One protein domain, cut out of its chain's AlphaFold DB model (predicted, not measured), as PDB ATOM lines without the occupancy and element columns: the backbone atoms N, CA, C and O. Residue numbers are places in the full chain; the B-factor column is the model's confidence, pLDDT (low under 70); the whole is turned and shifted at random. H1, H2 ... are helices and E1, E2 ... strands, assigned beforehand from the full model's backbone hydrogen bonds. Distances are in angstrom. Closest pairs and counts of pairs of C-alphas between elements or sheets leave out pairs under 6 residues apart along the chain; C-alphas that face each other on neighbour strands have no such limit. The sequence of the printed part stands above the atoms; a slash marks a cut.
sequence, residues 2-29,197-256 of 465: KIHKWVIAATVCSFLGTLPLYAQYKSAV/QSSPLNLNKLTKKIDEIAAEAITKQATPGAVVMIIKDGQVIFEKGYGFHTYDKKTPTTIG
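AT A GLANCE: This is residues 2 to 29 and 197 to 256 of the 465 residues of the protein "Esterase estB" of Sphingobacterium spiritivorum (UniProt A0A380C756). With little regular structure, the model is a strand hairpin, E1 and E2, with helix H1 over one face and a tail, residues 2 to 22, sticking out free. The printed part has 88 residues, under half in named elements: H1, E1, E2 in order, mixed class, one antiparallel sheet, E1 - E2. It is extended, radius of gyration of the C-alphas 19.8 A, spanning 58 by 50 by 23 A.

HOW THE PARTS SIT: Look first at the hairpin of E1, residues 225 to 232, and E2, residues 235 to 243, antiparallel at 172 degrees; N 228 and O 240 are within hydrogen-bond range, 2.9 A. The closest C-alphas of H1, residues 203 to 219, and E2 are those of Ile 218 and Gly 243, 6.7 A. In H1 every O i to N i+4 pair is within range.

IN THESE COORDINATES: Find C-alpha 203 at (162.413, 249.976, 320.035); H1 runs 23.6 A from there. E1 spans 23.5 A; E2 spans 24.8 A, ending at C-alpha 243, (143.414, 241.435, 315.966).

THE WHOLE: Residues 30 to 196 are cut out; C-alphas 29 and 197 are 8.4 A apart. Both links are tight. Residues 2 to 29 and 198 have pLDDT under 70.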
ATOM      1  N   LYS A   2     141.339 273.976 340.978       23.22
ATOM      2  CA  LYS A   2     142.164 274.845 340.117       23.22
ATOM      3  C   LYS A   2     142.457 274.178 338.766       23.22
ATOM      4  O   LYS A   2     143.057 273.112 338.734       23.22
ATOM      5  N   ILE A   3     142.090 274.843 337.673       23.89
ATOM      6  CA  ILE A   3     142.480 274.491 336.301       23.89
ATOM      7  C   ILE A   3     143.716 275.330 335.962       23.89
ATOM      8  O   ILE A   3     143.636 276.557 335.908       23.89
ATOM      9  N   HIS A   4     144.875 274.695 335.797       25.91
ATOM     10  CA  HIS A   4     146.089 275.359 335.318       25.91
ATOM     11  C   HIS A   4     146.053 275.465 333.790       25.91
ATOM     12  O   HIS A   4     146.096 274.458 333.086       25.91
ATOM     13  N   LYS A   5     145.968 276.702 333.290       24.34
ATOM     14  CA  LYS A   5     146.223 277.055 331.890       24.34
ATOM     15  C   LYS A   5     147.735 277.088 331.671       24.34
ATOM     16  O   LYS A   5     148.413 277.910 332.279       24.34
ATOM     17  N   TRP A   6     148.247 276.241 330.785       23.42
ATOM     18  CA  TRP A   6     149.593 276.392 330.238       23.42
ATOM     19  C   TRP A   6     149.509 277.252 328.976       23.42
ATOM     20  O   TRP A   6     148.936 276.844 327.969       23.42
ATOM     21  N   VAL A   7     150.040 278.469 329.069       23.08
ATOM     22  CA  VAL A   7     150.293 279.361 327.934       23.08
ATOM     23  C   VAL A   7     151.626 278.934 327.325       23.08
ATOM     24  O   VAL A   7     152.658 279.026 327.984       23.08
ATOM     25  N   ILE A   8     151.612 278.448 326.085       24.55
ATOM     26  CA  ILE A   8     152.834 278.254 325.299       24.55
ATOM     27  C   ILE A   8     153.079 279.564 324.550       24.55
ATOM     28  O   ILE A   8     152.361 279.894 323.609       24.55
ATOM     29  N   ALA A   9     154.070 280.331 325.001       23.06
ATOM     30  CA  ALA A   9     154.595 281.471 324.267       23.06
ATOM     31  C   ALA A   9     155.402 280.951 323.067       23.06
ATOM     32  O   ALA A   9     156.437 280.309 323.237       23.06
ATOM     33  N   ALA A  10     154.911 281.196 321.853       24.44
ATOM     34  CA  ALA A  10     155.657 280.949 320.629       24.44
ATOM     35  C   ALA A  10     156.507 282.187 320.314       24.44
ATOM     36  O   ALA A  10     156.001 283.192 319.819       24.44
ATOM     37  N   THR A  11     157.802 282.121 320.610       23.69
ATOM     38  CA  THR A  11     158.775 283.105 320.128       23.69
ATOM     39  C   THR A  11     159.031 282.837 318.647       23.69
ATOM     40  O   THR A  11     159.680 281.854 318.287       23.69
ATOM     41  N   VAL A  12     158.501 283.694 317.776       25.11
ATOM     42  CA  VAL A  12     158.794 283.683 316.337       25.11
ATOM     43  C   VAL A  12     160.192 284.263 316.142       25.11
ATOM     44  O   VAL A  12     160.392 285.468 316.248       25.11
ATOM     45  N   CYS A  13     161.168 283.397 315.875       25.14
ATOM     46  CA  CYS A  13     162.487 283.815 315.418       25.14
ATOM     47  C   CYS A  13     162.488 283.778 313.885       25.14
ATOM     48  O   CYS A  13     162.497 282.713 313.270       25.14
ATOM     49  N   SER A  14     162.409 284.954 313.270       28.45
ATOM     50  CA  SER A  14     162.510 285.157 311.829       28.45
ATOM     51  C   SER A  14     163.952 284.946 311.362       28.45
ATOM     52  O   SER A  14     164.800 285.811 311.578       28.45
ATOM     53  N   PHE A  15     164.227 283.827 310.690       28.91
ATOM     54  CA  PHE A  15     165.439 283.653 309.890       28.91
ATOM     55  C   PHE A  15     165.082 283.719 308.404       28.91
ATOM     56  O   PHE A  15     164.516 282.789 307.832       28.91
ATOM     57  N   LEU A  16     165.419 284.853 307.788       35.47
ATOM     58  CA  LEU A  16     165.548 285.001 306.343       35.47
ATOM     59  C   LEU A  16     166.810 284.251 305.906       35.47
ATOM     60  O   LEU A  16     167.927 284.672 306.191       35.47
ATOM     61  N   GLY A  17     166.618 283.126 305.227       30.30
ATOM     62  CA  GLY A  17     167.687 282.356 304.609       30.30
ATOM     63  C   GLY A  17     167.095 281.228 303.780       30.30
ATOM     64  O   GLY A  17     166.530 280.281 304.322       30.30
ATOM     65  N   THR A  18     167.207 281.331 302.458       41.00
ATOM     66  CA  THR A  18     166.884 280.266 301.506       41.00
ATOM     67  C   THR A  18     167.873 279.114 301.674       41.00
ATOM     68  O   THR A  18     168.854 279.007 300.941       41.00
ATOM     69  N   LEU A  19     167.636 278.253 302.658       30.17
ATOM     70  CA  LEU A  19     168.225 276.924 302.702       30.17
ATOM     71  C   LEU A  19     167.176 275.949 302.168       30.17
ATOM     72  O   LEU A  19     166.053 275.934 302.681       30.17
ATOM     73  N   PRO A  20     167.486 275.135 301.146       37.00
ATOM     74  CA  PRO A  20     166.590 274.059 300.784       37.00
ATOM     75  C   PRO A  20     166.481 273.139 302.003       37.00
ATOM     76  O   PRO A  20     167.485 272.630 302.500       37.00
ATOM     77  N   LEU A  21     165.256 272.957 302.496       33.66
ATOM     78  CA  LEU A  21     164.883 271.983 303.521       33.66
ATOM     79  C   LEU A  21     165.055 270.565 302.946       33.66
ATOM     80  O   LEU A  21     164.104 269.815 302.750       33.66
ATOM     81  N   TYR A  22     166.292 270.183 302.639       38.34
ATOM     82  CA  TYR A  22     166.657 268.785 302.567       38.34
ATOM     83  C   TYR A  22     166.719 268.301 304.008       38.34
ATOM     84  O   TYR A  22     167.559 268.747 304.789       38.34
ATOM     85  N   ALA A  23     165.821 267.388 304.364       36.59
ATOM     86  CA  ALA A  23     165.991 266.533 305.524       36.59
ATOM     87  C   ALA A  23     167.268 265.694 305.322       36.59
ATOM     88  O   ALA A  23     167.227 264.555 304.872       36.59
ATOM     89  N   GLN A  24     168.427 266.295 305.576       43.09
ATOM     90  CA  GLN A  24     169.710 265.619 305.660       43.09
ATOM     91  C   GLN A  24     169.964 265.287 307.127       43.09
ATOM     92  O   GLN A  24     170.462 266.126 307.873       43.09
ATOM     93  N   TYR A  25     169.660 264.054 307.544       51.66
ATOM     94  CA  TYR A  25     170.335 263.453 308.699       51.66
ATOM     95  C   TYR A  25     170.248 261.910 308.643       51.66
ATOM     96  O   TYR A  25     169.157 261.394 308.436       51.66
ATOM     97  N   LYS A  26     171.326 261.099 308.588       45.31
ATOM     98  CA  LYS A  26     172.527 260.836 309.440       45.31
ATOM     99  C   LYS A  26     172.416 259.714 310.499       45.31
ATOM    100  O   LYS A  26     173.253 259.631 311.390       45.31
ATOM    101  N   SER A  27     171.495 258.766 310.333       45.47
ATOM    102  CA  SER A  27     171.738 257.373 310.757       45.47
ATOM    103  C   SER A  27     171.219 256.433 309.674       45.47
ATOM    104  O   SER A  27     170.067 255.996 309.688       45.47
ATOM    105  N   ALA A  28     172.061 256.228 308.661       53.06
ATOM    106  CA  ALA A  28     171.795 255.312 307.570       53.06
ATOM    107  C   ALA A  28     172.240 253.920 308.012       53.06
ATOM    108  O   ALA A  28     173.417 253.717 308.313       53.06
ATOM    109  N   VAL A  29     171.327 252.948 307.994       64.56
ATOM    110  CA  VAL A  29     171.733 251.557 307.762       64.56
ATOM    111  C   VAL A  29     172.758 251.592 306.621       64.56
ATOM    112  O   VAL A  29     172.495 252.195 305.578       64.56
ATOM    113  N   GLN A 197     166.724 248.809 313.762       71.06
ATOM    114  CA  GLN A 197     167.879 248.569 314.644       71.06
ATOM    115  C   GLN A 197     168.883 249.733 314.696       71.06
ATOM    116  O   GLN A 197     169.561 249.919 315.702       71.06
ATOM    117  N   SER A 198     168.958 250.551 313.644       67.75
ATOM    118  CA  SER A 198     169.798 251.758 313.585       67.75
ATOM    119  C   SER A 198     169.163 253.005 314.220       67.75
ATOM    120  O   SER A 198     169.760 254.087 314.192       67.75
ATOM    121  N   SER A 199     167.942 252.890 314.747       72.19
ATOM    122  CA  SER A 199     167.229 253.977 315.413       72.19
ATOM    123  C   SER A 199     167.808 254.221 316.811       72.19
ATOM    124  O   SER A 199     168.023 253.267 317.554       72.19
ATOM    125  N   PRO A 200     167.992 255.485 317.242       76.94
ATOM    126  CA  PRO A 200     168.396 255.794 318.617       76.94
ATOM    127  C   PRO A 200     167.284 255.507 319.644       76.94
ATOM    128  O   PRO A 200     167.481 255.669 320.848       76.94
ATOM    129  N   LEU A 201     166.087 255.134 319.183       83.56
ATOM    130  CA  LEU A 201     164.955 254.811 320.038       83.56
ATOM    131  C   LEU A 201     165.127 253.421 320.654       83.56
ATOM    132  O   LEU A 201     165.511 252.468 319.983       83.56
ATOM    133  N   ASN A 202     164.727 253.267 321.919       88.31
ATOM    134  CA  ASN A 202     164.569 251.942 322.515       88.31
ATOM    135  C   ASN A 202     163.323 251.266 321.920       88.31
ATOM    136  O   ASN A 202     162.222 251.379 322.471       88.31
ATOM    137  N   LEU A 203     163.503 250.602 320.775       88.00
ATOM    138  CA  LEU A 203     162.413 249.976 320.035       88.00
ATOM    139  C   LEU A 203     161.706 248.914 320.859       88.00
ATOM    140  O   LEU A 203     160.488 248.942 320.910       88.00
ATOM    141  N   ASN A 204     162.428 248.073 321.598       90.50
ATOM    142  CA  ASN A 204     161.812 247.041 322.438       90.50
ATOM    143  C   ASN A 204     160.830 247.634 323.458       90.50
ATOM    144  O   ASN A 204     159.729 247.123 323.642       90.50
ATOM    145  N   LYS A 205     161.199 248.744 324.111       93.62
ATOM    146  CA  LYS A 205     160.302 249.443 325.040       93.62
ATOM    147  C   LYS A 205     159.115 250.078 324.313       93.62
ATOM    148  O   LYS A 205     158.002 250.050 324.836       93.62
ATOM    149  N   LEU A 206     159.353 250.681 323.150       92.12
ATOM    150  CA  LEU A 206     158.324 251.348 322.352       92.12
ATOM    151  C   LEU A 206     157.293 250.349 321.811       92.12
ATOM    152  O   LEU A 206     156.100 250.516 322.050       92.12
ATOM    153  N   THR A 207     157.749 249.301 321.126       92.75
ATOM    154  CA  THR A 207     156.899 248.286 320.495       92.75
ATOM    155  C   THR A 207     156.129 247.479 321.526       92.75
ATOM    156  O   THR A 207     154.940 247.257 321.329       92.75
ATOM    157  N   LYS A 208     156.736 247.157 322.678       96.31
ATOM    158  CA  LYS A 208     156.026 246.517 323.794       96.31
ATOM    159  C   LYS A 208     154.836 247.353 324.277       96.31
ATOM    160  O   LYS A 208     153.744 246.821 324.430       96.31
ATOM    161  N   LYS A 209     155.017 248.663 324.469       97.19
ATOM    162  CA  LYS A 209     153.915 249.549 324.881       97.19
ATOM    163  C   LYS A 209     152.819 249.657 323.823       97.19
ATOM    164  O   LYS A 209     151.646 249.743 324.163       97.19
ATOM    165  N   ILE A 210     153.192 249.674 322.545       96.88
ATOM    166  CA  ILE A 210     152.221 249.691 321.443       96.88
ATOM    167  C   ILE A 210     151.431 248.383 321.419       96.88
ATOM    168  O   ILE A 210     150.210 248.421 321.309       96.88
ATOM    169  N   ASP A 211     152.115 247.248 321.573       97.81
ATOM    170  CA  ASP A 211     151.490 245.932 321.667       97.81
ATOM    171  C   ASP A 211     150.491 245.874 322.834       97.81
ATOM    172  O   ASP A 211     149.375 245.395 322.648       97.81
ATOM    173  N   GLU A 212     150.852 246.413 324.002       98.19
ATOM    174  CA  GLU A 212     149.976 246.504 325.180       98.19
ATOM    175  C   GLU A 212     148.725 247.356 324.907       98.19
ATOM    176  O   GLU A 212     147.612 246.907 325.179       98.19
ATOM    177  N   ILE A 213     148.877 248.547 324.313       98.31
ATOM    178  CA  ILE A 213     147.748 249.440 323.987       98.31
ATOM    179  C   ILE A 213     146.833 248.813 322.928       98.31
ATOM    180  O   ILE A 213     145.609 248.860 323.055       98.31
ATOM    181  N   ALA A 214     147.406 248.212 321.883       98.19
ATOM    182  CA  ALA A 214     146.630 247.539 320.845       98.19
ATOM    183  C   ALA A 214     145.858 246.342 321.426       98.19
ATOM    184  O   ALA A 214     144.670 246.175 321.145       98.19
ATOM    185  N   ALA A 215     146.506 245.544 322.281       97.88
ATOM    186  CA  ALA A 215     145.870 244.427 322.970       97.88
ATOM    187  C   ALA A 215     144.753 244.891 323.913       97.88
ATOM    188  O   ALA A 215     143.685 244.276 323.935       97.88
ATOM    189  N   GLU A 216     144.955 245.984 324.653       98.31
ATOM    190  CA  GLU A 216     143.929 246.581 325.509       98.31
ATOM    191  C   GLU A 216     142.713 247.026 324.687       98.31
ATOM    192  O   GLU A 216     141.587 246.649 325.017       98.31
ATOM    193  N   ALA A 217     142.927 247.773 323.598       98.12
ATOM    194  CA  ALA A 217     141.855 248.265 322.736       98.12
ATOM    195  C   ALA A 217     141.014 247.122 322.144       98.12
ATOM    196  O   ALA A 217     139.787 247.219 322.090       98.12
ATOM    197  N   ILE A 218     141.658 246.019 321.752       97.88
ATOM    198  CA  ILE A 218     140.973 244.829 321.234       97.88
ATOM    199  C   ILE A 218     140.222 244.093 322.347       97.88
ATOM    200  O   ILE A 218     139.055 243.736 322.179       97.88
ATOM    201  N   THR A 219     140.861 243.893 323.502       97.38
ATOM    202  CA  THR A 219     140.271 243.171 324.643       97.38
ATOM    203  C   THR A 219     139.050 243.900 325.197       97.38
ATOM    204  O   THR A 219     138.039 243.269 325.491       97.38
ATOM    205  N   LYS A 220     139.107 245.235 325.274       97.69
ATOM    206  CA  LYS A 220     137.992 246.099 325.692       97.69
ATOM    207  C   LYS A 220     136.969 246.365 324.584       97.69
ATOM    208  O   LYS A 220     136.063 247.166 324.777       97.69
ATOM    209  N   GLN A 221     137.121 245.717 323.431       96.31
ATOM    210  CA  GLN A 221     136.248 245.855 322.270       96.31
ATOM    211  C   GLN A 221     136.108 247.293 321.738       96.31
ATOM    212  O   GLN A 221     135.104 247.611 321.110       96.31
ATOM    213  N   ALA A 222     137.119 248.151 321.904       96.19
ATOM    214  CA  ALA A 222     137.151 249.469 321.263       96.19
ATOM    215  C   ALA A 222     137.385 249.368 319.742       96.19
ATOM    216  O   ALA A 222     136.924 250.214 318.982       96.19
ATOM    217  N   THR A 223     138.088 248.324 319.298       95.50
ATOM    218  CA  THR A 223     138.260 247.966 317.882       95.50
ATOM    219  C   THR A 223     138.468 246.451 317.748       95.50
ATOM    220  O   THR A 223     139.075 245.859 318.641       95.50
ATOM    221  N   PRO A 224     138.014 245.777 316.674       96.56
ATOM    222  CA  PRO A 224     138.306 244.355 316.461       96.56
ATOM    223  C   PRO A 224     139.763 244.094 316.043       96.56
ATOM    224  O   PRO A 224     140.293 243.002 316.267       96.56
ATOM    225  N   GLY A 225     140.422 245.098 315.461       96.25
ATOM    226  CA  GLY A 225     141.795 245.016 314.984       96.25
ATOM    227  C   GLY A 225     142.372 246.382 314.624       96.25
ATOM    228  O   GLY A 225     141.672 247.393 314.619       96.25
ATOM    229  N   ALA A 226     143.672 246.425 314.350       96.19
ATOM    230  CA  ALA A 226     144.381 247.655 314.015       96.19
ATOM    231  C   ALA A 226     145.637 247.365 313.189       96.19
ATOM    232  O   ALA A 226     146.175 246.261 313.232       96.19
ATOM    233  N   VAL A 227     146.138 248.379 312.486       95.88
ATOM    234  CA  VAL A 227     147.500 248.396 311.941       95.88
ATOM    235  C   VAL A 227     148.199 249.633 312.481       95.88
ATOM    236  O   VAL A 227     147.644 250.729 312.439       95.88
ATOM    237  N   VAL A 228     149.416 249.458 312.992       96.12
ATOM    238  CA  VAL A 228     150.252 250.560 313.475       96.12
ATOM    239  C   VAL A 228     151.529 250.594 312.654       96.12
ATOM    240  O   VAL A 228     152.220 249.584 312.559       96.12
ATOM    241  N   MET A 229     151.841 251.760 312.084       93.81
ATOM    242  CA  MET A 229     153.080 252.035 311.359       93.81
ATOM    243  C   MET A 229     153.769 253.249 311.986       93.81
ATOM    244  O   MET A 229     153.126 254.274 312.211       93.81
ATOM    245  N   ILE A 230     155.074 253.154 312.234       91.94
ATOM    246  CA  ILE A 230     155.889 254.268 312.725       91.94
ATOM    247  C   ILE A 230     156.946 254.596 311.693       91.94
ATOM    248  O   ILE A 230     157.761 253.753 311.313       91.94
ATOM    249  N   ILE A 231     156.936 255.860 311.284       90.56
ATOM    250  CA  ILE A 231     157.928 256.429 310.391       90.56
ATOM    251  C   ILE A 231     158.736 257.446 311.183       90.56
ATOM    252  O   ILE A 231     158.179 258.374 311.770       90.56
ATOM    253  N   LYS A 232     160.055 257.290 311.168       86.12
ATOM    254  CA  LYS A 232     160.993 258.248 311.739       86.12
ATOM    255  C   LYS A 232     162.108 258.477 310.731       86.12
ATOM    256  O   LYS A 232     162.701 257.526 310.244       86.12
ATOM    257  N   ASP A 233     162.343 259.740 310.385       80.75
ATOM    258  CA  ASP A 233     163.452 260.166 309.520       80.75
ATOM    259  C   ASP A 233     163.491 259.423 308.168       80.75
ATOM    260  O   ASP A 233     164.525 258.941 307.720       80.75
ATOM    261  N   GLY A 234     162.323 259.285 307.530       86.94
ATOM    262  CA  GLY A 234     162.179 258.578 306.253       86.94
ATOM    263  C   GLY A 234     162.250 257.051 306.355       86.94
ATOM    264  O   GLY A 234     162.177 256.383 305.327       86.94
ATOM    265  N   GLN A 235     162.357 256.484 307.557       87.56
ATOM    266  CA  GLN A 235     162.454 255.045 307.793       87.56
ATOM    267  C   GLN A 235     161.191 254.526 308.474       87.56
ATOM    268  O   GLN A 235     160.754 255.057 309.495       87.56
ATOM    269  N   VAL A 236     160.608 253.471 307.918       91.50
ATOM    270  CA  VAL A 236     159.614 252.643 308.595       91.50
ATOM    271  C   VAL A 236     160.376 251.780 309.588       91.50
ATOM    272  O   VAL A 236     161.115 250.894 309.172       91.50
ATOM    273  N   ILE A 237     160.221 252.079 310.877       89.81
ATOM    274  CA  ILE A 237     160.930 251.407 311.984       89.81
ATOM    275  C   ILE A 237     160.035 250.430 312.751       89.81
ATOM    276  O   ILE A 237     160.500 249.699 313.617       89.81
ATOM    277  N   PHE A 238     158.733 250.463 312.477       91.12
ATOM    278  CA  PHE A 238     157.753 249.557 313.049       91.12
ATOM    279  C   PHE A 238     156.521 249.508 312.153       91.12
ATOM    280  O   PHE A 238     156.031 250.553 311.724       91.12
ATOM    281  N   GLU A 239     156.006 248.312 311.896       93.50
ATOM    282  CA  GLU A 239     154.759 248.101 311.169       93.50
ATOM    283  C   GLU A 239     154.161 246.753 311.574       93.50
ATOM    284  O   GLU A 239     154.807 245.716 311.417       93.50
ATOM    285  N   LYS A 240     152.949 246.749 312.136       95.38
ATOM    286  CA  LYS A 240     152.323 245.523 312.647       95.38
ATOM    287  C   LYS A 240     150.804 245.585 312.567       95.38
ATOM    288  O   LYS A 240     150.203 246.622 312.847       95.38
ATOM    289  N   GLY A 241     150.200 244.458 312.189       96.94
ATOM    290  CA  GLY A 241     148.760 244.216 312.267       96.94
ATOM    291  C   GLY A 241     148.377 243.505 313.567       96.94
ATOM    292  O   GLY A 241     149.132 242.672 314.070       96.94
ATOM    293  N   TYR A 242     147.207 243.840 314.102       98.12
ATOM    294  CA  TYR A 242     146.664 243.332 315.359       98.12
ATOM    295  C   TYR A 242     145.206 242.921 315.196       98.12
ATOM    296  O   TYR A 242     144.436 243.607 314.524       98.12
ATOM    297  N   GLY A 243     144.807 241.864 315.902       97.62
ATOM    298  CA  GLY A 243     143.414 241.435 315.966       97.62
ATOM    299  C   GLY A 243     142.881 240.938 314.626       97.62
ATOM    300  O   GLY A 243     143.588 240.289 313.853       97.62
ATOM    301  N   PHE A 244     141.607 241.218 314.378       97.25
ATOM    302  CA  PHE A 244     140.840 240.662 313.270       97.25
ATOM    303  C   PHE A 244     139.982 241.739 312.606       97.25
ATOM    304  O   PHE A 244     139.796 242.829 313.143       97.25
ATOM    305  N   HIS A 245     139.435 241.424 311.436       95.38
ATOM    306  CA  HIS A 245     138.561 242.331 310.687       95.38
ATOM    307  C   HIS A 245     137.273 242.648 311.449       95.38
ATOM    308  O   HIS A 245     136.761 243.758 311.359       95.38
ATOM    309  N   THR A 246     136.746 241.678 312.201       95.12
ATOM    310  CA  THR A 246     135.565 241.851 313.056       95.12
ATOM    311  C   THR A 246     135.733 241.100 314.380       95.12
ATOM    312  O   THR A 246     136.662 240.307 314.548       95.12
ATOM    313  N   TYR A 247     134.812 241.316 315.325       94.50
ATOM    314  CA  TYR A 247     134.811 240.622 316.618       94.50
ATOM    315  C   TYR A 247     134.525 239.116 316.522       94.50
ATOM    316  O   TYR A 247     134.728 238.412 317.509       94.50
ATOM    317  N   ASP A 248     134.102 238.606 315.358       94.00
ATOM    318  CA  ASP A 248     133.943 237.165 315.118       94.00
ATOM    319  C   ASP A 248     135.277 236.414 314.959       94.00
ATOM    320  O   ASP A 248     135.291 235.185 314.945       94.00
ATOM    321  N   LYS A 249     136.392 237.152 314.871       95.25
ATOM    322  CA  LYS A 249     137.767 236.637 314.813       95.25
ATOM    323  C   LYS A 249     138.027 235.645 313.671       95.25
ATOM    324  O   LYS A 249     138.866 234.758 313.806       95.25
ATOM    325  N   LYS A 250     137.346 235.797 312.528       94.94
ATOM    326  CA  LYS A 250     137.539 234.896 311.373       94.94
ATOM    327  C   LYS A 250     138.734 235.248 310.498       94.94
ATOM    328  O   LYS A 250     139.426 234.355 310.018       94.94
ATOM    329  N   THR A 251     138.976 236.538 310.279       95.38
ATOM    330  CA  THR A 251     140.007 237.012 309.346       95.38
ATOM    331  C   THR A 251     141.003 237.902 310.082       95.38
ATOM    332  O   THR A 251     140.605 238.971 310.551       95.38
ATOM    333  N   PRO A 252     142.272 237.480 310.236       96.50
ATOM    334  CA  PRO A 252     143.296 238.288 310.886       96.50
ATOM    335  C   PRO A 252     143.551 239.601 310.144       96.50
ATOM    336  O   PRO A 252     143.554 239.645 308.912       96.50
ATOM    337  N   THR A 253     143.812 240.663 310.899       96.62
ATOM    338  CA  THR A 253     144.234 241.948 310.336       96.62
ATOM    339  C   THR A 253     145.729 241.916 310.038       96.62
ATOM    340  O   THR A 253     146.548 241.588 310.895       96.62
ATOM    341  N   THR A 254     146.097 242.297 308.820       95.56
ATOM    342  CA  THR A 254     147.470 242.297 308.312       95.56
ATOM    343  C   THR A 254     147.853 243.678 307.794       95.56
ATOM    344  O   THR A 254     146.993 244.485 307.437       95.56
ATOM    345  N   ILE A 255     149.158 243.929 307.677       93.19
ATOM    346  CA  ILE A 255     149.710 245.178 307.131       93.19
ATOM    347  C   ILE A 255     149.383 245.397 305.645       93.19
ATOM    348  O   ILE A 255     149.719 246.440 305.112       93.19
ATOM    349  N   GLY A 256     148.788 244.412 304.962       91.50
ATOM    350  CA  GLY A 256     148.339 244.531 303.573       91.50
ATOM    351  C   GLY A 256     146.843 244.813 303.432       91.50
ATOM    352  O   GLY A 256     146.369 245.013 302.315       91.50
TER     353      GLY A 256